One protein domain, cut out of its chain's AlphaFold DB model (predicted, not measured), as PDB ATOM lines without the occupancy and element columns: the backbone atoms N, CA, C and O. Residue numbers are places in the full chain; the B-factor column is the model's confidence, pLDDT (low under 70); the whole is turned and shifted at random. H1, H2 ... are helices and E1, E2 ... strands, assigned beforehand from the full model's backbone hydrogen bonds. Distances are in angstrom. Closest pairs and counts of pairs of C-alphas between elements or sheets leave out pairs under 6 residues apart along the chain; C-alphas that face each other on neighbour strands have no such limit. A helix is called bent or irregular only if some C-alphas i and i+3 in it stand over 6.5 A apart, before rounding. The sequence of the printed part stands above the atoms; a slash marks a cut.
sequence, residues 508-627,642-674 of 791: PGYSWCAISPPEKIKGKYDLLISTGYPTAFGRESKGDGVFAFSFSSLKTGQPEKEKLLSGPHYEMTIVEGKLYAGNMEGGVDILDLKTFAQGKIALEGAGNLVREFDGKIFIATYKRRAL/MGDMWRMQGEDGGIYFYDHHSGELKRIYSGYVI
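AT A GLANCE: This is residues 508 to 627 and 642 to 674 of the 791 residues of an uncharacterized protein of bacterium (UniProt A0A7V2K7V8). Three small sheets of four strands each stand face to face in turn and fan out like three neighbouring blades of an open propeller, with E5 E6 E7 E8 as the middle blade. The blades come close to each other at E1 and E2 beside E5, and at E5 and E6 beside E9, while the edge strands E4, E8 and E12 are apart from one another; the short helix H1 only grazes the sheet E1 E2 E3 E4, and the short helix H2 is on none of the three sheets. The printed part has 153 residues, in the order E1 E2 E3 H1 E4 E5 E6 E7 E8 E9 E10 H2 E11 E12, mostly strand, each sheet antiparallel and in chain order. It is compact, with a radius of gyration of the C-alphas of 15.5 A, but flat, spanning 46 by 39 by 22 A.

IN THESE COORDINATES: Find C-alpha 510 at (105.204, 106.912, 131.830), where E1 begins, residues 510 to 515. Read on through E2, 527 to 532; E3, 545 to 549; H1, 551 to 554; and E4, 561 to 563. Next come E5, 569 to 575, 17.2 A long; E6, 578 to 583; E7, 588 to 592; and E8, 598 to 601. At C-alpha 606, (103.784, 123.389, 129.761), E9 begins and runs to 613, 19.9 A; E10, 616 to 623, is 23.4 A long. H2, 643 to 646, is irregular, but only just: C-alphas 643 and 646 are 6.9 A apart. E11 is 652 to 658, 19.5 A, and E12, 665 to 670, ends at (103.721, 132.257, 117.946).

HOW THE PARTS SIT: Look first at the hairpin E1 and E2, where N 512 and O 530 are 3.0 A apart, within hydrogen-bond range; E3 and E4 show N 548 and O 562 at 2.8 A. H1 only grazes this sheet. E5 to E8 form a meander, each strand the antiparallel neighbour of the one before, with N 580 and O 573 at 2.9 A between E5 and E6. The closest C-alphas of E1 and E5 are Cys 513 and Glu 571, 5.3 A; those of E5 and E9 are Glu 571 and Leu 609, 5.3 A. In the third sheet, N 611 and O 618 of E9 and E10 are 3.0 A apart. H2 is on no sheet. Both helices are too short for an O i to N i+4 pair.

THE WHOLE: The two C-alphas farthest apart are Thr 556 and Ser 670, 47.2 A. Residues 628 to 641 are cut out; C-alphas 627 and 642 are 10.9 A apart. The links E1 to E2 and E2 to E3 are long. Mean pLDDT of the printed part is 75.4, with 54 residues under 70, among them 526 to 543.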
ATOM      1  N   PRO A 508     107.498 105.268 139.264       47.31
ATOM      2  CA  PRO A 508     107.628 106.244 138.182       47.31
ATOM      3  C   PRO A 508     106.394 106.277 137.265       47.31
ATOM      4  O   PRO A 508     105.692 105.269 137.122       47.31
ATOM      5  N   GLY A 509     106.162 107.433 136.636       49.75
ATOM      6  CA  GLY A 509     105.142 107.624 135.599       49.75
ATOM      7  C   GLY A 509     105.515 106.972 134.258       49.75
ATOM      8  O   GLY A 509     106.444 106.165 134.176       49.75
ATOM      9  N   TYR A 510     104.815 107.341 133.182       56.22
ATOM     10  CA  TYR A 510     105.204 106.912 131.830       56.22
ATOM     11  C   TYR A 510     106.521 107.588 131.446       56.22
ATOM     12  O   TYR A 510     106.651 108.798 131.612       56.22
ATOM     13  N   SER A 511     107.494 106.815 130.956       59.56
ATOM     14  CA  SER A 511     108.792 107.337 130.511       59.56
ATOM     15  C   SER A 511     108.666 108.072 129.176       59.56
ATOM     16  O   SER A 511     108.007 107.557 128.274       59.56
ATOM     17  N   TRP A 512     109.301 109.242 129.049       63.72
ATOM     18  CA  TRP A 512     109.149 110.108 127.868       63.72
ATOM     19  C   TRP A 512     110.447 110.440 127.136       63.72
ATOM     20  O   TRP A 512     110.474 110.397 125.910       63.72
ATOM     21  N   CYS A 513     111.521 110.735 127.863       61.22
ATOM     22  CA  CYS A 513     112.838 111.024 127.308       61.22
ATOM     23  C   CYS A 513     113.916 110.325 128.143       61.22
ATOM     24  O   CYS A 513     113.759 110.147 129.354       61.22
ATOM     25  N   ALA A 514     115.010 109.936 127.494       55.56
ATOM     26  CA  ALA A 514     116.182 109.360 128.134       55.56
ATOM     27  C   ALA A 514     117.449 110.032 127.591       55.56
ATOM     28  O   ALA A 514     117.607 110.146 126.377       55.56
ATOM     29  N   ILE A 515     118.345 110.464 128.482       57.12
ATOM     30  CA  ILE A 515     119.613 111.125 128.130       57.12
ATOM     31  C   ILE A 515     120.755 110.616 129.018       57.12
ATOM     32  O   ILE A 515     120.530 110.211 130.156       57.12
ATOM     33  N   SER A 516     121.989 110.665 128.516       61.62
ATOM     34  CA  SER A 516     123.199 110.371 129.296       61.62
ATOM     35  C   SER A 516     123.884 111.684 129.693       61.62
ATOM     36  O   SER A 516     124.089 112.526 128.818       61.62
ATOM     37  N   PRO A 517     124.268 111.889 130.966       70.19
ATOM     38  CA  PRO A 517     125.112 113.013 131.356       70.19
ATOM     39  C   PRO A 517     126.563 112.812 130.863       70.19
ATOM     40  O   PRO A 517     126.986 111.668 130.681       70.19
ATOM     41  N   PRO A 518     127.346 113.896 130.674       64.75
ATOM     42  CA  PRO A 518     128.745 113.809 130.230       64.75
ATOM     43  C   PRO A 518     129.700 113.262 131.308       64.75
ATOM     44  O   PRO A 518     130.770 112.754 130.990       64.75
ATOM     45  N   GLU A 519     129.309 113.338 132.582       76.44
ATOM     46  CA  GLU A 519     130.023 112.780 133.734       76.44
ATOM     47  C   GLU A 519     129.048 111.951 134.583       76.44
ATOM     48  O   GLU A 519     127.847 112.238 134.618       76.44
ATOM     49  N   LYS A 520     129.544 110.945 135.319       79.56
ATOM     50  CA  LYS A 520     128.681 110.138 136.196       79.56
ATOM     51  C   LYS A 520     128.170 110.950 137.385       79.56
ATOM     52  O   LYS A 520     128.938 111.330 138.271       79.56
ATOM     53  N   ILE A 521     126.855 111.111 137.473       82.75
ATOM     54  CA  ILE A 521     126.185 111.790 138.585       82.75
ATOM     55  C   ILE A 521     126.441 110.989 139.871       82.75
ATOM     56  O   ILE A 521     126.207 109.775 139.923       82.75
ATOM     57  N   LYS A 522     126.979 111.662 140.898       86.62
ATOM     58  CA  LYS A 522     127.490 111.056 142.150       86.62
ATOM     59  C   LYS A 522     128.514 109.925 141.924       86.62
ATOM     60  O   LYS A 522     128.568 108.979 142.705       86.62
ATOM     61  N   GLY A 523     129.267 109.969 140.821       84.69
ATOM     62  CA  GLY A 523     130.201 108.910 140.409       84.69
ATOM     63  C   GLY A 523     129.535 107.595 139.971       84.69
ATOM     64  O   GLY A 523     130.235 106.637 139.650       84.69
ATOM     65  N   LYS A 524     128.196 107.532 139.945       83.50
ATOM     66  CA  LYS A 524     127.430 106.279 139.885       83.50
ATOM     67  C   LYS A 524     126.469 106.180 138.704       83.50
ATOM     68  O   LYS A 524     126.432 105.141 138.041       83.50
ATOM     69  N   TYR A 525     125.680 107.227 138.474       77.06
ATOM     70  CA  TYR A 525     124.577 107.201 137.515       77.06
ATOM     71  C   TYR A 525     124.987 107.836 136.184       77.06
ATOM     72  O   TYR A 525     125.548 108.930 136.151       77.06
ATOM     73  N   ASP A 526     124.694 107.136 135.095       68.44
ATOM     74  CA  ASP A 526     125.102 107.433 133.715       68.44
ATOM     75  C   ASP A 526     123.910 107.392 132.735       68.44
ATOM     76  O   ASP A 526     124.084 107.506 131.528       68.44
ATOM     77  N   LEU A 527     122.680 107.299 133.249       62.72
ATOM     78  CA  LEU A 527     121.444 107.442 132.481       62.72
ATOM     79  C   LEU A 527     120.408 108.236 133.289       62.72
ATOM     80  O   LEU A 527     120.192 107.952 134.467       62.72
ATOM     81  N   LEU A 528     119.735 109.193 132.652       65.81
ATOM     82  CA  LEU A 528     118.564 109.901 133.173       65.81
ATOM     83  C   LEU A 528     117.328 109.545 132.343       65.81
ATOM     84  O   LEU A 528     117.414 109.494 131.118       65.81
ATOM     85  N   ILE A 529     116.177 109.355 132.992       64.00
ATOM     86  CA  ILE A 529     114.876 109.128 132.342       64.00
ATOM     87  C   ILE A 529     113.831 110.070 132.955       64.00
ATOM     88  O   ILE A 529     113.642 110.079 134.175       64.00
ATOM     89  N   SER A 530     113.131 110.844 132.122       66.69
ATOM     90  CA  SER A 530     111.968 111.644 132.529       66.69
ATOM     91  C   SER A 530     110.713 110.783 132.579       66.69
ATOM     92  O   SER A 530     110.530 109.873 131.764       66.69
ATOM     93  N   THR A 531     109.823 111.081 133.524       68.50
ATOM     94  CA  THR A 531     108.528 110.410 133.628       68.50
ATOM     95  C   THR A 531     107.402 111.400 133.888       68.50
ATOM     96  O   THR A 531     107.575 112.361 134.640       68.50
ATOM     97  N   GLY A 532     106.247 111.169 133.264       65.38
ATOM     98  CA  GLY A 532     105.130 112.109 133.287       65.38
ATOM     99  C   GLY A 532     103.795 111.507 132.849       65.38
ATOM    100  O   GLY A 532     103.614 110.287 132.786       65.38
ATOM    101  N   TYR A 533     102.850 112.385 132.499       65.44
ATOM    102  CA  TYR A 533     101.483 112.007 132.141       65.44
ATOM    103  C   TYR A 533     101.420 111.087 130.907       65.44
ATOM    104  O   TYR A 533     102.078 111.382 129.914       65.44
ATOM    105  N   PRO A 534     100.567 110.040 130.889       51.25
ATOM    106  CA  PRO A 534      99.499 109.773 131.847       51.25
ATOM    107  C   PRO A 534     100.031 109.117 133.128       51.25
ATOM    108  O   PRO A 534     100.747 108.125 133.083       51.25
ATOM    109  N   THR A 535      99.641 109.644 134.286       49.75
ATOM    110  CA  THR A 535     100.095 109.125 135.579       49.75
ATOM    111  C   THR A 535      99.584 107.706 135.836       49.75
ATOM    112  O   THR A 535      98.450 107.352 135.491       49.75
ATOM    113  N   ALA A 536     100.402 106.883 136.498       42.19
ATOM    114  CA  ALA A 536     100.001 105.541 136.915       42.19
ATOM    115  C   ALA A 536      98.771 105.602 137.849       42.19
ATOM    116  O   ALA A 536      98.756 106.353 138.825       42.19
ATOM    117  N   PHE A 537      97.729 104.814 137.546       35.66
ATOM    118  CA  PHE A 537      96.366 104.986 138.079       35.66
ATOM    119  C   PHE A 537      96.261 105.147 139.614       35.66
ATOM    120  O   PHE A 537      96.173 104.174 140.369       35.66
ATOM    121  N   GLY A 538      96.117 106.396 140.058       38.88
ATOM    122  CA  GLY A 538      95.808 106.795 141.431       38.88
ATOM    123  C   GLY A 538      95.562 108.305 141.511       38.88
ATOM    124  O   GLY A 538      95.979 109.044 140.629       38.88
ATOM    125  N   ARG A 539      94.881 108.791 142.558       35.41
ATOM    126  CA  ARG A 539      94.715 110.247 142.792       35.41
ATOM    127  C   ARG A 539      95.916 110.901 143.490       35.41
ATOM    128  O   ARG A 539      95.878 112.088 143.776       35.41
ATOM    129  N   GLU A 540      96.943 110.112 143.785       42.53
ATOM    130  CA  GLU A 540      98.092 110.452 144.631       42.53
ATOM    131  C   GLU A 540      99.392 109.927 143.982       42.53
ATOM    132  O   GLU A 540     100.287 109.413 144.648       42.53
ATOM    133  N   SER A 541      99.481 109.999 142.648       43.06
ATOM    134  CA  SER A 541     100.643 109.580 141.851       43.06
ATOM    135  C   SER A 541     101.801 110.579 141.984       43.06
ATOM    136  O   SER A 541     102.091 111.338 141.065       43.06
ATOM    137  N   LYS A 542     102.456 110.596 143.147       50.41
ATOM    138  CA  LYS A 542     103.627 111.450 143.421       50.41
ATOM    139  C   LYS A 542     104.901 111.035 142.669       50.41
ATOM    140  O   LYS A 542     105.843 111.817 142.587       50.41
ATOM    141  N   GLY A 543     104.927 109.812 142.138       59.72
ATOM    142  CA  GLY A 543     106.127 109.171 141.601       59.72
ATOM    143  C   GLY A 543     106.664 109.727 140.287       59.72
ATOM    144  O   GLY A 543     107.804 109.418 139.961       59.72
ATOM    145  N   ASP A 544     105.918 110.566 139.570       73.56
ATOM    146  CA  ASP A 544     106.420 111.276 138.389       73.56
ATOM    147  C   ASP A 544     107.634 112.161 138.751       73.56
ATOM    148  O   ASP A 544     107.719 112.721 139.856       73.56
ATOM    149  N   GLY A 545     108.597 112.242 137.832       80.56
ATOM    150  CA  GLY A 545     109.871 112.935 138.024       80.56
ATOM    151  C   GLY A 545     110.956 112.514 137.037       80.56
ATOM    152  O   GLY A 545     110.754 111.612 136.218       80.56
ATOM    153  N   VAL A 546     112.141 113.117 137.170       81.44
ATOM    154  CA  VAL A 546     113.372 112.641 136.518       81.44
ATOM    155  C   VAL A 546     114.086 111.657 137.437       81.44
ATOM    156  O   VAL A 546     114.348 111.960 138.605       81.44
ATOM    157  N   PHE A 547     114.428 110.491 136.898       78.12
ATOM    158  CA  PHE A 547     115.120 109.416 137.599       78.12
ATOM    159  C   PHE A 547     116.498 109.161 136.988       78.12
ATOM    160  O   PHE A 547     116.621 109.003 135.776       78.12
ATOM    161  N   ALA A 548     117.517 109.077 137.837       77.00
ATOM    162  CA  ALA A 548     118.857 108.642 137.478       77.00
ATOM    163  C   ALA A 548     119.009 107.129 137.670       77.00
ATOM    164  O   ALA A 548     118.428 106.565 138.597       77.00
ATOM    165  N   PHE A 549     119.803 106.490 136.813       62.00
ATOM    166  CA  PHE A 549     120.057 105.051 136.775       62.00
ATOM    167  C   PHE A 549     121.539 104.766 136.503       62.00
ATOM    168  O   PHE A 549     122.218 105.551 135.842       62.00
ATOM    169  N   SER A 550     122.036 103.625 136.991       66.06
ATOM    170  CA  SER A 550     123.323 103.073 136.549       66.06
ATOM    171  C   SER A 550     123.088 102.034 135.451       66.06
ATOM    172  O   SER A 550     122.450 101.007 135.690       66.06
ATOM    173  N   PHE A 551     123.617 102.257 134.253       54.22
ATOM    174  CA  PHE A 551     123.453 101.387 133.088       54.22
ATOM    175  C   PHE A 551     124.040  99.987 133.317       54.22
ATOM    176  O   PHE A 551     123.464  98.985 132.892       54.22
ATOM    177  N   SER A 552     125.133  99.888 134.083       58.03
ATOM    178  CA  SER A 552     125.667  98.612 134.584       58.03
ATOM    179  C   SER A 552     124.654  97.829 135.431       58.03
ATOM    180  O   SER A 552     124.596  96.607 135.323       58.03
ATOM    181  N   SER A 553     123.822  98.516 136.223       52.47
ATOM    182  CA  SER A 553     122.801  97.886 137.076       52.47
ATOM    183  C   SER A 553     121.515  97.490 136.335       52.47
ATOM    184  O   SER A 553     120.789  96.615 136.798       52.47
ATOM    185  N   LEU A 554     121.232  98.066 135.157       47.19
ATOM    186  CA  LEU A 554     120.103  97.615 134.325       47.19
ATOM    187  C   LEU A 554     120.280  96.140 133.922       47.19
ATOM    188  O   LEU A 554     119.321  95.372 133.919       47.19
ATOM    189  N   LYS A 555     121.529  95.729 133.665       44.44
ATOM    190  CA  LYS A 555     121.904  94.368 133.247       44.44
ATOM    191  C   LYS A 555     121.736  93.297 134.332       44.44
ATOM    192  O   LYS A 555     121.823  92.119 134.008       44.44
ATOM    193  N   THR A 556     121.515  93.669 135.596       43.69
ATOM    194  CA  THR A 556     121.378  92.721 136.722       43.69
ATOM    195  C   THR A 556     119.927  92.506 137.166       43.69
ATOM    196  O   THR A 556     119.683  91.799 138.142       43.69
ATOM    197  N   GLY A 557     118.950  93.143 136.506       40.78
ATOM    198  CA  GLY A 557     117.528  93.074 136.871       40.78
ATOM    199  C   GLY A 557     117.143  93.842 138.147       40.78
ATOM    200  O   GLY A 557     115.956  94.045 138.406       40.78
ATOM    201  N   GLN A 558     118.114  94.331 138.928       50.41
ATOM    202  CA  GLN A 558     117.884  95.217 140.073       50.41
ATOM    203  C   GLN A 558     118.527  96.589 139.812       50.41
ATOM    204  O   GLN A 558     119.654  96.836 140.243       50.41
ATOM    205  N   PRO A 559     117.821  97.486 139.094       53.16
ATOM    206  CA  PRO A 559     118.368  98.772 138.689       53.16
ATOM    207  C   PRO A 559     118.589  99.693 139.891       53.16
ATOM    208  O   PRO A 559     117.645 100.103 140.575       53.16
ATOM    209  N   GLU A 560     119.844 100.071 140.106       65.31
ATOM    210  CA  GLU A 560     120.228 101.122 141.035       65.31
ATOM    211  C   GLU A 560     119.772 102.467 140.479       65.31
ATOM    212  O   GLU A 560     120.197 102.880 139.395       65.31
ATOM    213  N   LYS A 561     118.893 103.143 141.223       70.94
ATOM    214  CA  LYS A 561     118.230 104.362 140.767       70.94
ATOM    215  C   LYS A 561     117.987 105.373 141.879       70.94
ATOM    216  O   LYS A 561     117.794 104.998 143.036       70.94
ATOM    217  N   GLU A 562     117.887 106.638 141.497       82.56
ATOM    218  CA  GLU A 562     117.542 107.756 142.379       82.56
ATOM    219  C   GLU A 562     116.550 108.703 141.683       82.56
ATOM    220  O   GLU A 562     116.586 108.846 140.465       82.56
ATOM    221  N   LYS A 563     115.650 109.348 142.435       83.00
ATOM    222  CA  LYS A 563     114.742 110.381 141.906       83.00
ATOM    223  C   LYS A 563     115.394 111.752 142.109       83.00
ATOM    224  O   LYS A 563     115.599 112.146 143.252       83.00
ATOM    225  N   LEU A 564     115.729 112.451 141.025       87.38
ATOM    226  CA  LEU A 564     116.438 113.738 141.074       87.38
ATOM    227  C   LEU A 564     115.494 114.951 141.050       87.38
ATOM    228  O   LEU A 564     115.749 115.943 141.725       87.38
ATOM    229  N   LEU A 565     114.391 114.858 140.301       89.50
ATOM    230  CA  LEU A 565     113.322 115.863 140.251       89.50
ATOM    231  C   LEU A 565     111.967 115.192 140.502       89.50
ATOM    232  O   LEU A 565     111.815 113.990 140.290       89.50
ATOM    233  N   SER A 566     110.971 115.960 140.944       87.12
ATOM    234  CA  SER A 566     109.589 115.491 141.125       87.12
ATOM    235  C   SER A 566     108.606 116.328 140.315       87.12
ATOM    236  O   SER A 566     108.827 117.518 140.115       87.12
ATOM    237  N   GLY A 567     107.505 115.701 139.900       78.75
ATOM    238  CA  GLY A 567     106.532 116.285 138.977       78.75
ATOM    239  C   GLY A 567     106.657 115.679 137.575       78.75
ATOM    240  O   GLY A 567     107.611 114.961 137.306       78.75
ATOM    241  N   PRO A 568     105.680 115.897 136.688       79.38
ATOM    242  CA  PRO A 568     105.648 115.251 135.381       79.38
ATOM    243  C   PRO A 568     106.576 115.949 134.381       79.38
ATOM    244  O   PRO A 568     106.385 117.127 134.067       79.38
ATOM    245  N   HIS A 569     107.538 115.206 133.830       82.44
ATOM    246  CA  HIS A 569     108.508 115.694 132.840       82.44
ATOM    247  C   HIS A 569     108.366 114.980 131.489       82.44
ATOM    248  O   HIS A 569     108.064 113.786 131.450       82.44
ATOM    249  N   TYR A 570     108.592 115.712 130.389       79.06
ATOM    250  CA  TYR A 570     108.518 115.201 129.012       79.06
ATOM    251  C   TYR A 570     109.910 115.128 128.356       79.06
ATOM    252  O   TYR A 570     110.640 114.182 128.646       79.06
ATOM    253  N   GLU A 571     110.323 116.090 127.521       79.38
ATOM    254  CA  GLU A 571     111.703 116.142 127.006       79.38
ATOM    255  C   GLU A 571     112.694 116.692 128.044       79.38
ATOM    256  O   GLU A 571     112.317 117.311 129.042       79.38
ATOM    257  N   MET A 572     113.981 116.433 127.810       84.19
ATOM    258  CA  MET A 572     115.093 116.902 128.629       84.19
ATOM    259  C   MET A 572     116.312 117.177 127.747       84.19
ATOM    260  O   MET A 572     116.547 116.438 126.793       84.19
ATOM    261  N   THR A 573     117.134 118.150 128.135       82.94
ATOM    262  CA  THR A 573     118.493 118.337 127.601       82.94
ATOM    263  C   THR A 573     119.480 118.675 128.725       82.94
ATOM    264  O   THR A 573     119.062 119.010 129.837       82.94
ATOM    265  N   ILE A 574     120.784 118.572 128.461       83.50
ATOM    266  CA  ILE A 574     121.856 118.994 129.375       83.50
ATOM    267  C   ILE A 574     122.743 120.010 128.657       83.50
ATOM    268  O   ILE A 574     123.273 119.716 127.590       83.50
ATOM    269  N   VAL A 575     122.951 121.166 129.284       86.50
ATOM    270  CA  VAL A 575     123.874 122.215 128.824       86.50
ATOM    271  C   VAL A 575     124.754 122.614 130.005       86.50
ATOM    272  O   VAL A 575     124.247 122.818 131.106       86.50
ATOM    273  N   GLU A 576     126.076 122.654 129.812       88.38
ATOM    274  CA  GLU A 576     127.062 123.068 130.835       88.38
ATOM    275  C   GLU A 576     126.916 122.367 132.205       88.38
ATOM    276  O   GLU A 576     127.139 122.949 133.264       88.38
ATOM    277  N   GLY A 577     126.522 121.088 132.205       84.75
ATOM    278  CA  GLY A 577     126.319 120.310 133.434       84.75
ATOM    279  C   GLY A 577     125.011 120.604 134.182       84.75
ATOM    280  O   GLY A 577     124.782 120.029 135.245       84.75
ATOM    281  N   LYS A 578     124.124 121.435 133.624       92.94
ATOM    282  CA  LYS A 578     122.753 121.648 134.107       92.94
ATOM    283  C   LYS A 578     121.773 120.858 133.244       92.94
ATOM    284  O   LYS A 578     121.790 120.951 132.020       92.94
ATOM    285  N   LEU A 579     120.911 120.086 133.893       91.88
ATOM    286  CA  LEU A 579     119.745 119.444 133.296       91.88
ATOM    287  C   LEU A 579     118.608 120.461 133.175       91.88
ATOM    288  O   LEU A 579     118.270 121.123 134.156       91.88
ATOM    289  N   TYR A 580     117.969 120.502 132.011       95.06
ATOM    290  CA  TYR A 580     116.752 121.262 131.738       95.06
ATOM    291  C   TYR A 580     115.642 120.270 131.384       95.06
ATOM    292  O   TYR A 580     115.706 119.616 130.344       95.06
ATOM    293  N   ALA A 581     114.647 120.124 132.260       92.31
ATOM    294  CA  ALA A 581     113.581 119.129 132.151       92.31
ATOM    295  C   ALA A 581     112.219 119.791 131.894       92.31
ATOM    296  O   ALA A 581     111.720 120.578 132.704       92.31
ATOM    297  N   GLY A 582     111.602 119.461 130.758       90.44
ATOM    298  CA  GLY A 582     110.341 120.045 130.310       90.44
ATOM    299  C   GLY A 582     109.175 119.666 131.213       90.44
ATOM    300  O   GLY A 582     108.739 118.515 131.210       90.44
ATOM    301  N   ASN A 583     108.679 120.615 132.011       88.94
ATOM    302  CA  ASN A 583     107.664 120.359 133.029       88.94
ATOM    303  C   ASN A 583     106.262 120.431 132.401       88.94
ATOM    304  O   ASN A 583     105.821 121.475 131.907       88.94
ATOM    305  N   MET A 584     105.541 119.308 132.455       80.56
ATOM    306  CA  MET A 584     104.221 119.160 131.841       80.56
ATOM    307  C   MET A 584     103.123 119.952 132.568       80.56
ATOM    308  O   MET A 584     102.045 120.123 132.013       80.56
ATOM    309  N   GLU A 585     103.335 120.431 133.794       78.12
ATOM    310  CA  GLU A 585     102.363 121.269 134.515       78.12
ATOM    311  C   GLU A 585     102.620 122.772 134.339       78.12
ATOM    312  O   GLU A 585     101.650 123.538 134.311       78.12
ATOM    313  N   GLY A 586     103.875 123.180 134.122       82.00
ATOM    314  CA  GLY A 586     104.233 124.530 133.683       82.00
ATOM    315  C   GLY A 586     105.741 124.803 133.669       82.00
ATOM    316  O   GLY A 586     106.437 124.476 134.632       82.00
ATOM    317  N   GLY A 587     106.236 125.467 132.621       90.19
ATOM    318  CA  GLY A 587     107.642 125.879 132.501       90.19
ATOM    319  C   GLY A 587     108.635 124.743 132.235       90.19
ATOM    320  O   GLY A 587     108.276 123.688 131.715       90.19
ATOM    321  N   VAL A 588     109.894 124.981 132.605       95.12
ATOM    322  CA  VAL A 588     111.005 124.012 132.553       95.12
ATOM    323  C   VAL A 588     111.699 124.024 133.909       95.12
ATOM    324  O   VAL A 588     111.982 125.101 134.431       95.12
ATOM    325  N   ASP A 589     111.951 122.856 134.493       96.62
ATOM    326  CA  ASP A 589     112.716 122.745 135.740       96.62
ATOM    327  C   ASP A 589     114.204 122.576 135.424       96.62
ATOM    328  O   ASP A 589     114.569 121.890 134.469       96.62
ATOM    329  N   ILE A 590     115.059 123.201 136.228       96.62
ATOM    330  CA  ILE A 590     116.518 123.148 136.095       96.62
ATOM    331  C   ILE A 590     117.083 122.361 137.278       96.62
ATOM    332  O   ILE A 590     116.662 122.577 138.415       96.62
ATOM    333  N   LEU A 591     118.062 121.494 137.025       96.19
ATOM    334  CA  LEU A 591     118.870 120.843 138.056       96.19
ATOM    335  C   LEU A 591     120.352 120.929 137.692       96.19
ATOM    336  O   LEU A 591     120.781 120.377 136.681       96.19
ATOM    337  N   ASP A 592     121.149 121.564 138.541       94.94
ATOM    338  CA  ASP A 592     122.606 121.505 138.446       94.94
ATOM    339  C   ASP A 592     123.103 120.109 138.866       94.94
ATOM    340  O   ASP A 592     122.829 119.649 139.977       94.94
ATOM    341  N   LEU A 593     123.810 119.400 137.981       87.12
ATOM    342  CA  LEU A 593     124.136 117.981 138.187       87.12
ATOM    343  C   LEU A 593     125.340 117.737 139.114       87.12
ATOM    344  O   LEU A 593     125.610 116.580 139.451       87.12
ATOM    345  N   LYS A 594     126.049 118.796 139.536       88.94
ATOM    346  CA  LYS A 594     127.186 118.708 140.472       88.94
ATOM    347  C   LYS A 594     126.789 119.124 141.891       88.94
ATOM    348  O   LYS A 594     127.190 118.470 142.851       88.94
ATOM    349  N   THR A 595     125.968 120.166 142.028       93.31
ATOM    350  CA  THR A 595     125.519 120.731 143.317       93.31
ATOM    351  C   THR A 595     124.119 120.281 143.745       93.31
ATOM    352  O   THR A 595     123.769 120.427 144.914       93.31
ATOM    353  N   PHE A 596     123.314 119.737 142.823       91.44
ATOM    354  CA  PHE A 596     121.884 119.432 143.002       91.44
ATOM    355  C   PHE A 596     121.002 120.656 143.308       91.44
ATOM    356  O   PHE A 596     119.852 120.501 143.729       91.44
ATOM    357  N   ALA A 597     121.499 121.870 143.047       94.75
ATOM    358  CA  ALA A 597     120.699 123.088 143.097       94.75
ATOM    359  C   ALA A 597     119.574 123.039 142.046       94.75
ATOM    360  O   ALA A 597     119.807 122.690 140.886       94.75
ATOM    361  N   GLN A 598     118.356 123.395 142.455       95.69
ATOM    362  CA  GLN A 598     117.170 123.399 141.594       95.69
ATOM    363  C   GLN A 598     116.766 124.827 141.219       95.69
ATOM    364  O   GLN A 598     116.805 125.734 142.050       95.69
ATOM    365  N   GLY A 599     116.342 125.011 139.970       94.50
ATOM    366  CA  GLY A 599     115.830 126.271 139.429       94.50
ATOM    367  C   GLY A 599     114.624 126.037 138.519       94.50
ATOM    368  O   GLY A 599     114.198 124.900 138.319       94.50
ATOM    369  N   LYS A 600     114.052 127.107 137.956       94.31
ATOM    370  CA  LYS A 600     112.888 127.002 137.065       94.31
ATOM    371  C   LYS A 600     112.814 128.154 136.067       94.31
ATOM    372  O   LYS A 600     112.895 129.314 136.460       94.31
ATOM    373  N   ILE A 601     112.571 127.833 134.798       94.50
ATOM    374  CA  ILE A 601     112.188 128.798 133.760       94.50
ATOM    375  C   ILE A 601     110.661 128.906 133.778       94.50
ATOM    376  O   ILE A 601     109.951 127.928 133.512       94.50
ATOM    377  N   ALA A 602     110.143 130.085 134.119       90.25
ATOM    378  CA  ALA A 602     108.710 130.357 134.130       90.25
ATOM    379  C   ALA A 602     108.207 130.669 132.710       90.25
ATOM    380  O   ALA A 602     108.689 131.593 132.062       90.25
ATOM    381  N   LEU A 603     107.213 129.911 132.237       86.12
ATOM    382  CA  LEU A 603     106.567 130.094 130.934       86.12
ATOM    383  C   LEU A 603     105.047 129.941 131.058       86.12
ATOM    384  O   LEU A 603     104.547 129.223 131.926       86.12
ATOM    385  N   GLU A 604     104.308 130.588 130.157       76.62
ATOM    386  CA  GLU A 604     102.848 130.487 130.099       76.62
ATOM    387  C   GLU A 604     102.413 129.178 129.414       76.62
ATOM    388  O   GLU A 604     102.144 129.127 128.212       76.62
ATOM    389  N   GLY A 605     102.364 128.099 130.195       77.12
ATOM    390  CA  GLY A 605     102.001 126.760 129.733       77.12
ATOM    391  C   GLY A 605     103.082 125.724 130.033       77.12
ATOM    392  O   GLY A 605     104.085 126.007 130.687       77.12
ATOM    393  N   ALA A 606     102.856 124.499 129.569       80.44
ATOM    394  CA  ALA A 606     103.784 123.389 129.761       80.44
ATOM    395  C   ALA A 606     104.939 123.479 128.760       80.44
ATOM    396  O   ALA A 606     104.679 123.518 127.555       80.44
ATOM    397  N   GLY A 607     106.187 123.504 129.234       79.94
ATOM    398  CA  GLY A 607     107.380 123.485 128.383       79.94
ATOM    399  C   GLY A 607     107.705 122.062 127.941       79.94
ATOM    400  O   GLY A 607     108.711 121.515 128.369       79.94
ATOM    401  N   ASN A 608     106.818 121.430 127.166       77.31
ATOM    402  CA  ASN A 608     106.904 119.997 126.853       77.31
ATOM    403  C   ASN A 608     108.186 119.624 126.093       77.31
ATOM    404  O   ASN A 608     108.795 118.603 126.405       77.31
ATOM    405  N   LEU A 609     108.563 120.425 125.092       85.31
ATOM    406  CA  LEU A 609     109.764 120.203 124.285       85.31
ATOM    407  C   LEU A 609     110.860 121.148 124.770       85.31
ATOM    408  O   LEU A 609     110.641 122.361 124.809       85.31
ATOM    409  N   VAL A 610     112.018 120.596 125.123       89.19
ATOM    410  CA  VAL A 610     113.188 121.340 125.608       89.19
ATOM    411  C   VAL A 610     114.411 120.738 124.942       89.19
ATOM    412  O   VAL A 610     114.799 119.611 125.247       89.19
ATOM    413  N   ARG A 611     114.981 121.480 123.993       86.62
ATOM    414  CA  ARG A 611     116.033 121.002 123.090       86.62
ATOM    415  C   ARG A 611     117.207 121.975 123.104       86.62
ATOM    416  O   ARG A 611     117.029 123.165 123.358       86.62
ATOM    417  N   GLU A 612     118.395 121.451 122.845       85.88
ATOM    418  CA  GLU A 612     119.590 122.246 122.572       85.88
ATOM    419  C   GLU A 612     119.839 122.236 121.058       85.88
ATOM    420  O   GLU A 612     119.669 121.196 120.418       85.88
ATOM    421  N   PHE A 613     120.168 123.399 120.497       83.25
ATOM    422  CA  PHE A 613     120.634 123.566 119.120       83.25
ATOM    423  C   PHE A 613     121.682 124.687 119.084       83.25
ATOM    424  O   PHE A 613     121.463 125.751 119.667       83.25
ATOM    425  N   ASP A 614     122.791 124.490 118.368       80.94
ATOM    426  CA  ASP A 614     123.873 125.473 118.194       80.94
ATOM    427  C   ASP A 614     124.383 126.091 119.524       80.94
ATOM    428  O   ASP A 614     124.676 127.293 119.603       80.94
ATOM    429  N   GLY A 615     124.450 125.276 120.589       77.50
ATOM    430  CA  GLY A 615     124.874 125.655 121.942       77.50
ATOM    431  C   GLY A 615     123.814 126.391 122.772       77.50
ATOM    432  O   GLY A 615     124.142 126.954 123.815       77.50
ATOM    433  N   LYS A 616     122.560 126.447 122.303       87.31
ATOM    434  CA  LYS A 616     121.494 127.311 122.843       87.31
ATOM    435  C   LYS A 616     120.236 126.518 123.165       87.31
ATOM    436  O   LYS A 616     119.901 125.553 122.482       87.31
ATOM    437  N   ILE A 617     119.504 126.955 124.187       93.88
ATOM    438  CA  ILE A 617     118.307 126.260 124.665       93.88
ATOM    439  C   ILE A 617     117.062 126.814 123.975       93.88
ATOM    440  O   ILE A 617     116.834 128.024 123.922       93.88
ATOM    441  N   PHE A 618     116.216 125.907 123.489       95.81
ATOM    442  CA  PHE A 618     114.939 126.232 122.870       95.81
ATOM    443  C   PHE A 618     113.799 125.421 123.484       95.81
ATOM    444  O   PHE A 618     113.902 124.209 123.685       95.81
ATOM    445  N   ILE A 619     112.693 126.106 123.776       95.44
ATOM    446  CA  ILE A 619     111.560 125.561 124.527       95.44
ATOM    447  C   ILE A 619     110.278 125.775 123.725       95.44
ATOM    448  O   ILE A 619     109.940 126.920 123.424       95.44
ATOM    449  N   ALA A 620     109.531 124.710 123.426       91.56
ATOM    450  CA  ALA A 620     108.177 124.840 122.882       91.56
ATOM    451  C   ALA A 620     107.122 124.645 123.977       91.56
ATOM    452  O   ALA A 620     107.111 123.628 124.680       91.56
ATOM    453  N   THR A 621     106.215 125.614 124.106       88.88
ATOM    454  CA  THR A 621     105.126 125.586 125.087       88.88
ATOM    455  C   THR A 621     103.812 125.089 124.496       88.88
ATOM    456  O   THR A 621     103.513 125.293 123.319       88.88
ATOM    457  N   TYR A 622     102.981 124.482 125.345       77.88
ATOM    458  CA  TYR A 622     101.592 124.130 125.040       77.88
ATOM    459  C   TYR A 622     100.636 124.627 126.133       77.88
ATOM    460  O   TYR A 622     100.857 124.389 127.329       77.88
ATOM    461  N   LYS A 623      99.527 125.260 125.724       73.31
ATOM    462  CA  LYS A 623      98.421 125.649 126.617       73.31
ATOM    463  C   LYS A 623      97.220 124.709 126.459       73.31
ATOM    464  O   LYS A 623      96.680 124.535 125.369       73.31
ATOM    465  N   ARG A 624      96.780 124.103 127.571       59.69
ATOM    466  CA  ARG A 624      95.760 123.033 127.589       59.69
ATOM    467  C   ARG A 624      94.397 123.495 127.053       59.69
ATOM    468  O   ARG A 624      93.793 124.408 127.617       59.69
ATOM    469  N   ARG A 625      93.809 122.746 126.111       52.62
ATOM    470  CA  ARG A 625      92.374 122.864 125.790       52.62
ATOM    471  C   ARG A 625      91.513 122.108 126.811       52.62
ATOM    472  O   ARG A 625      91.664 120.903 127.006       52.62
ATOM    473  N   ALA A 626      90.529 122.774 127.414       46.94
ATOM    474  CA  ALA A 626      89.624 122.142 128.376       46.94
ATOM    475  C   ALA A 626      88.541 121.262 127.708       46.94
ATOM    476  O   ALA A 626      87.477 121.747 127.320       46.94
ATOM    477  N   LEU A 627      88.771 119.946 127.600       42.53
ATOM    478  CA  LEU A 627      87.823 119.009 126.972       42.53
ATOM    479  C   LEU A 627      86.558 118.724 127.824       42.53
ATOM    480  O   LEU A 627      86.650 118.028 128.840       42.53
ATOM    481  N   MET A 642      96.363 113.534 128.617       46.16
ATOM    482  CA  MET A 642      96.172 112.136 128.202       46.16
ATOM    483  C   MET A 642      97.343 111.664 127.325       46.16
ATOM    484  O   MET A 642      97.161 111.337 126.154       46.16
ATOM    485  N   GLY A 643      98.555 111.654 127.892       50.22
ATOM    486  CA  GLY A 643      99.780 111.253 127.186       50.22
ATOM    487  C   GLY A 643      99.999 112.035 125.894       50.22
ATOM    488  O   GLY A 643      99.748 113.240 125.859       50.22
ATOM    489  N   ASP A 644     100.378 111.329 124.825       50.75
ATOM    490  CA  ASP A 644     100.608 111.868 123.473       50.75
ATOM    491  C   ASP A 644      99.470 112.729 122.903       50.75
ATOM    492  O   ASP A 644      99.698 113.460 121.946       50.75
ATOM    493  N   MET A 645      98.250 112.693 123.454       53.56
ATOM    494  CA  MET A 645      97.122 113.464 122.916       53.56
ATOM    495  C   MET A 645      97.355 114.984 122.891       53.56
ATOM    496  O   MET A 645      96.629 115.667 122.175       53.56
ATOM    497  N   TRP A 646      98.362 115.518 123.598       58.16
ATOM    498  CA  TRP A 646      98.773 116.917 123.425       58.16
ATOM    499  C   TRP A 646      99.249 117.207 121.985       58.16
ATOM    500  O   TRP A 646      98.878 118.251 121.454       58.16
ATOM    501  N   ARG A 647      99.931 116.253 121.320       63.62
ATOM    502  CA  ARG A 647     100.360 116.322 119.903       63.62
ATOM    503  C   ARG A 647      99.192 116.563 118.939       63.62
ATOM    504  O   ARG A 647      99.319 117.281 117.958       63.62
ATOM    505  N   MET A 648      98.029 115.989 119.252       58.97
ATOM    506  CA  MET A 648      96.812 116.041 118.427       58.97
ATOM    507  C   MET A 648      95.808 117.124 118.862       58.97
ATOM    508  O   MET A 648      94.733 117.236 118.273       58.97
ATOM    509  N   GLN A 649      96.068 117.838 119.966       60.66
ATOM    510  CA  GLN A 649      95.087 118.719 120.632       60.66
ATOM    511  C   GLN A 649      95.708 120.042 121.105       60.66
ATOM    512  O   GLN A 649      95.241 120.672 122.064       60.66
ATOM    513  N   GLY A 650      96.764 120.455 120.405       64.56
ATOM    514  CA  GLY A 650      97.320 121.796 120.431       64.56
ATOM    515  C   GLY A 650      96.371 122.839 119.844       64.56
ATOM    516  O   GLY A 650      95.820 122.623 118.770       64.56
ATOM    517  N   GLU A 651      96.192 123.967 120.537       63.25
ATOM    518  CA  GLU A 651      95.478 125.147 120.005       63.25
ATOM    519  C   GLU A 651      96.208 126.476 120.290       63.25
ATOM    520  O   GLU A 651      96.050 127.414 119.521       63.25
ATOM    521  N   ASP A 652      97.037 126.559 121.340       75.44
ATOM    522  CA  ASP A 652      97.933 127.698 121.611       75.44
ATOM    523  C   ASP A 652      99.261 127.203 122.225       75.44
ATOM    524  O   ASP A 652      99.324 126.134 122.852       75.44
ATOM    525  N   GLY A 653     100.326 127.972 122.007       86.25
ATOM    526  CA  GLY A 653     101.715 127.642 122.311       86.25
ATOM    527  C   GLY A 653     102.701 128.597 121.628       86.25
ATOM    528  O   GLY A 653     102.318 129.558 120.956       86.25
ATOM    529  N   GLY A 654     103.995 128.352 121.788       91.50
ATOM    530  CA  GLY A 654     105.039 129.093 121.078       91.50
ATOM    531  C   GLY A 654     106.419 128.499 121.307       91.50
ATOM    532  O   GLY A 654     106.604 127.737 122.252       91.50
ATOM    533  N   ILE A 655     107.385 128.862 120.461       94.94
ATOM    534  CA  ILE A 655     108.794 128.498 120.660       94.94
ATOM    535  C   ILE A 655     109.528 129.705 121.242       94.94
ATOM    536  O   ILE A 655     109.348 130.834 120.777       94.94
ATOM    537  N   TYR A 656     110.356 129.452 122.250       95.62
ATOM    538  CA  TYR A 656     111.157 130.430 122.971       95.62
ATOM    539  C   TYR A 656     112.637 130.060 122.865       95.62
ATOM    540  O   TYR A 656     112.998 128.904 123.073       95.62
ATOM    541  N   PHE A 657     113.473 131.047 122.560       95.38
ATOM    542  CA  PHE A 657     114.912 131.026 122.801       95.38
ATOM    543  C   PHE A 657     115.174 131.350 124.277       95.38
ATOM    544  O   PHE A 657     114.547 132.267 124.816       95.38
ATOM    545  N   TYR A 658     116.096 130.618 124.900       94.62
ATOM    546  CA  TYR A 658     116.590 130.878 126.247       94.62
ATOM    547  C   TYR A 658     118.125 130.889 126.273       94.62
ATOM    548  O   TYR A 658     118.771 129.924 125.859       94.62
ATOM    549  N   ASP A 659     118.688 131.976 126.793       90.38
ATOM    550  CA  ASP A 659     120.111 132.132 127.089       90.38
ATOM    551  C   ASP A 659     120.373 131.714 128.547       90.38
ATOM    552  O   ASP A 659     119.875 132.334 129.489       90.38
ATOM    553  N   HIS A 660     121.160 130.655 128.745       86.56
ATOM    554  CA  HIS A 660     121.488 130.120 130.071       86.56
ATOM    555  C   HIS A 660     122.579 130.897 130.824       86.56
ATOM    556  O   HIS A 660     122.785 130.619 132.010       86.56
ATOM    557  N   HIS A 661     123.249 131.859 130.181       86.62
ATOM    558  CA  HIS A 661     124.208 132.765 130.815       86.62
ATOM    559  C   HIS A 661     123.531 134.051 131.303       86.62
ATOM    560  O   HIS A 661     123.686 134.416 132.468       86.62
ATOM    561  N   SER A 662     122.776 134.737 130.433       88.50
ATOM    562  CA  SER A 662     122.099 135.998 130.790       88.50
ATOM    563  C   SER A 662     120.727 135.798 131.441       88.50
ATOM    564  O   SER A 662     120.216 136.702 132.101       88.50
ATOM    565  N   GLY A 663     120.116 134.623 131.258       86.56
ATOM    566  CA  GLY A 663     118.732 134.355 131.643       86.56
ATOM    567  C   GLY A 663     117.691 134.944 130.682       86.56
ATOM    568  O   GLY A 663     116.498 134.876 130.984       86.56
ATOM    569  N   GLU A 664     118.107 135.525 129.550       91.62
ATOM    570  CA  GLU A 664     117.193 136.104 128.564       91.62
ATOM    571  C   GLU A 664     116.252 135.043 127.969       91.62
ATOM    572  O   GLU A 664     116.669 133.953 127.582       91.62
ATOM    573  N   LEU A 665     114.965 135.387 127.860       93.75
ATOM    574  CA  LEU A 665     113.907 134.516 127.352       93.75
ATOM    575  C   LEU A 665     113.084 135.261 126.289       93.75
ATOM    576  O   LEU A 665     112.282 136.138 126.617       93.75
ATOM    577  N   LYS A 666     113.259 134.910 125.009       94.69
ATOM    578  CA  LYS A 666     112.592 135.565 123.861       94.69
ATOM    579  C   LYS A 666     111.709 134.585 123.096       94.69
ATOM    580  O   LYS A 666     112.166 133.522 122.691       94.69
ATOM    581  N   ARG A 667     110.452 134.951 122.825       94.06
ATOM    582  CA  ARG A 667     109.568 134.170 121.939       94.06
ATOM    583  C   ARG A 667     109.997 134.373 120.482       94.06
ATOM    584  O   ARG A 667     110.023 135.503 120.012       94.06
ATOM    585  N   ILE A 668     110.301 133.284 119.776       95.12
ATOM    586  CA  ILE A 668     110.720 133.276 118.360       95.12
ATOM    587  C   ILE A 668     109.618 132.777 117.408       95.12
ATOM    588  O   ILE A 668     109.653 133.052 116.206       95.12
ATOM    589  N   TYR A 669     108.609 132.074 117.939       94.50
ATOM    590  CA  TYR A 669     107.434 131.633 117.184       94.50
ATOM    591  C   TYR A 669     106.148 131.728 118.017       94.50
ATOM    592  O   TYR A 669     106.123 131.381 119.205       94.50
ATOM    593  N   SER A 670     105.064 132.160 117.370       91.25
ATOM    594  CA  SER A 670     103.721 132.257 117.946       91.25
ATOM    595  C   SER A 670     102.802 131.242 117.280       91.25
ATOM    596  O   SER A 670     102.455 131.387 116.113       91.25
ATOM    597  N   GLY A 671     102.406 130.217 118.029       87.69
ATOM    598  CA  GLY A 671     101.603 129.110 117.528       87.69
ATOM    599  C   GLY A 671     102.023 127.790 118.166       87.69
ATOM    600  O   GLY A 671     103.159 127.618 118.611       87.69
ATOM    601  N   TYR A 672     101.093 126.845 118.211       87.38
ATOM    602  CA  TYR A 672     101.366 125.497 118.690       87.38
ATOM    603  C   TYR A 672     102.188 124.685 117.665       87.38
ATOM    604  O   TYR A 672     101.937 124.767 116.462       87.38
ATOM    605  N   VAL A 673     103.134 123.871 118.150       89.81
ATOM    606  CA  VAL A 673     103.992 122.988 117.341       89.81
ATOM    607  C   VAL A 673     104.016 121.563 117.902       89.81
ATOM    608  O   VAL A 673     103.966 121.357 119.115       89.81
ATOM    609  N   ILE A 674     104.116 120.584 117.004       86.12
ATOM    610  CA  ILE A 674     104.227 119.150 117.307       86.12
ATOM    611  C   ILE A 674     105.694 118.772 117.554       86.12
ATOM    612  O   ILE A 674     105.993 118.020 118.480       86.12
TER     613      ILE A 674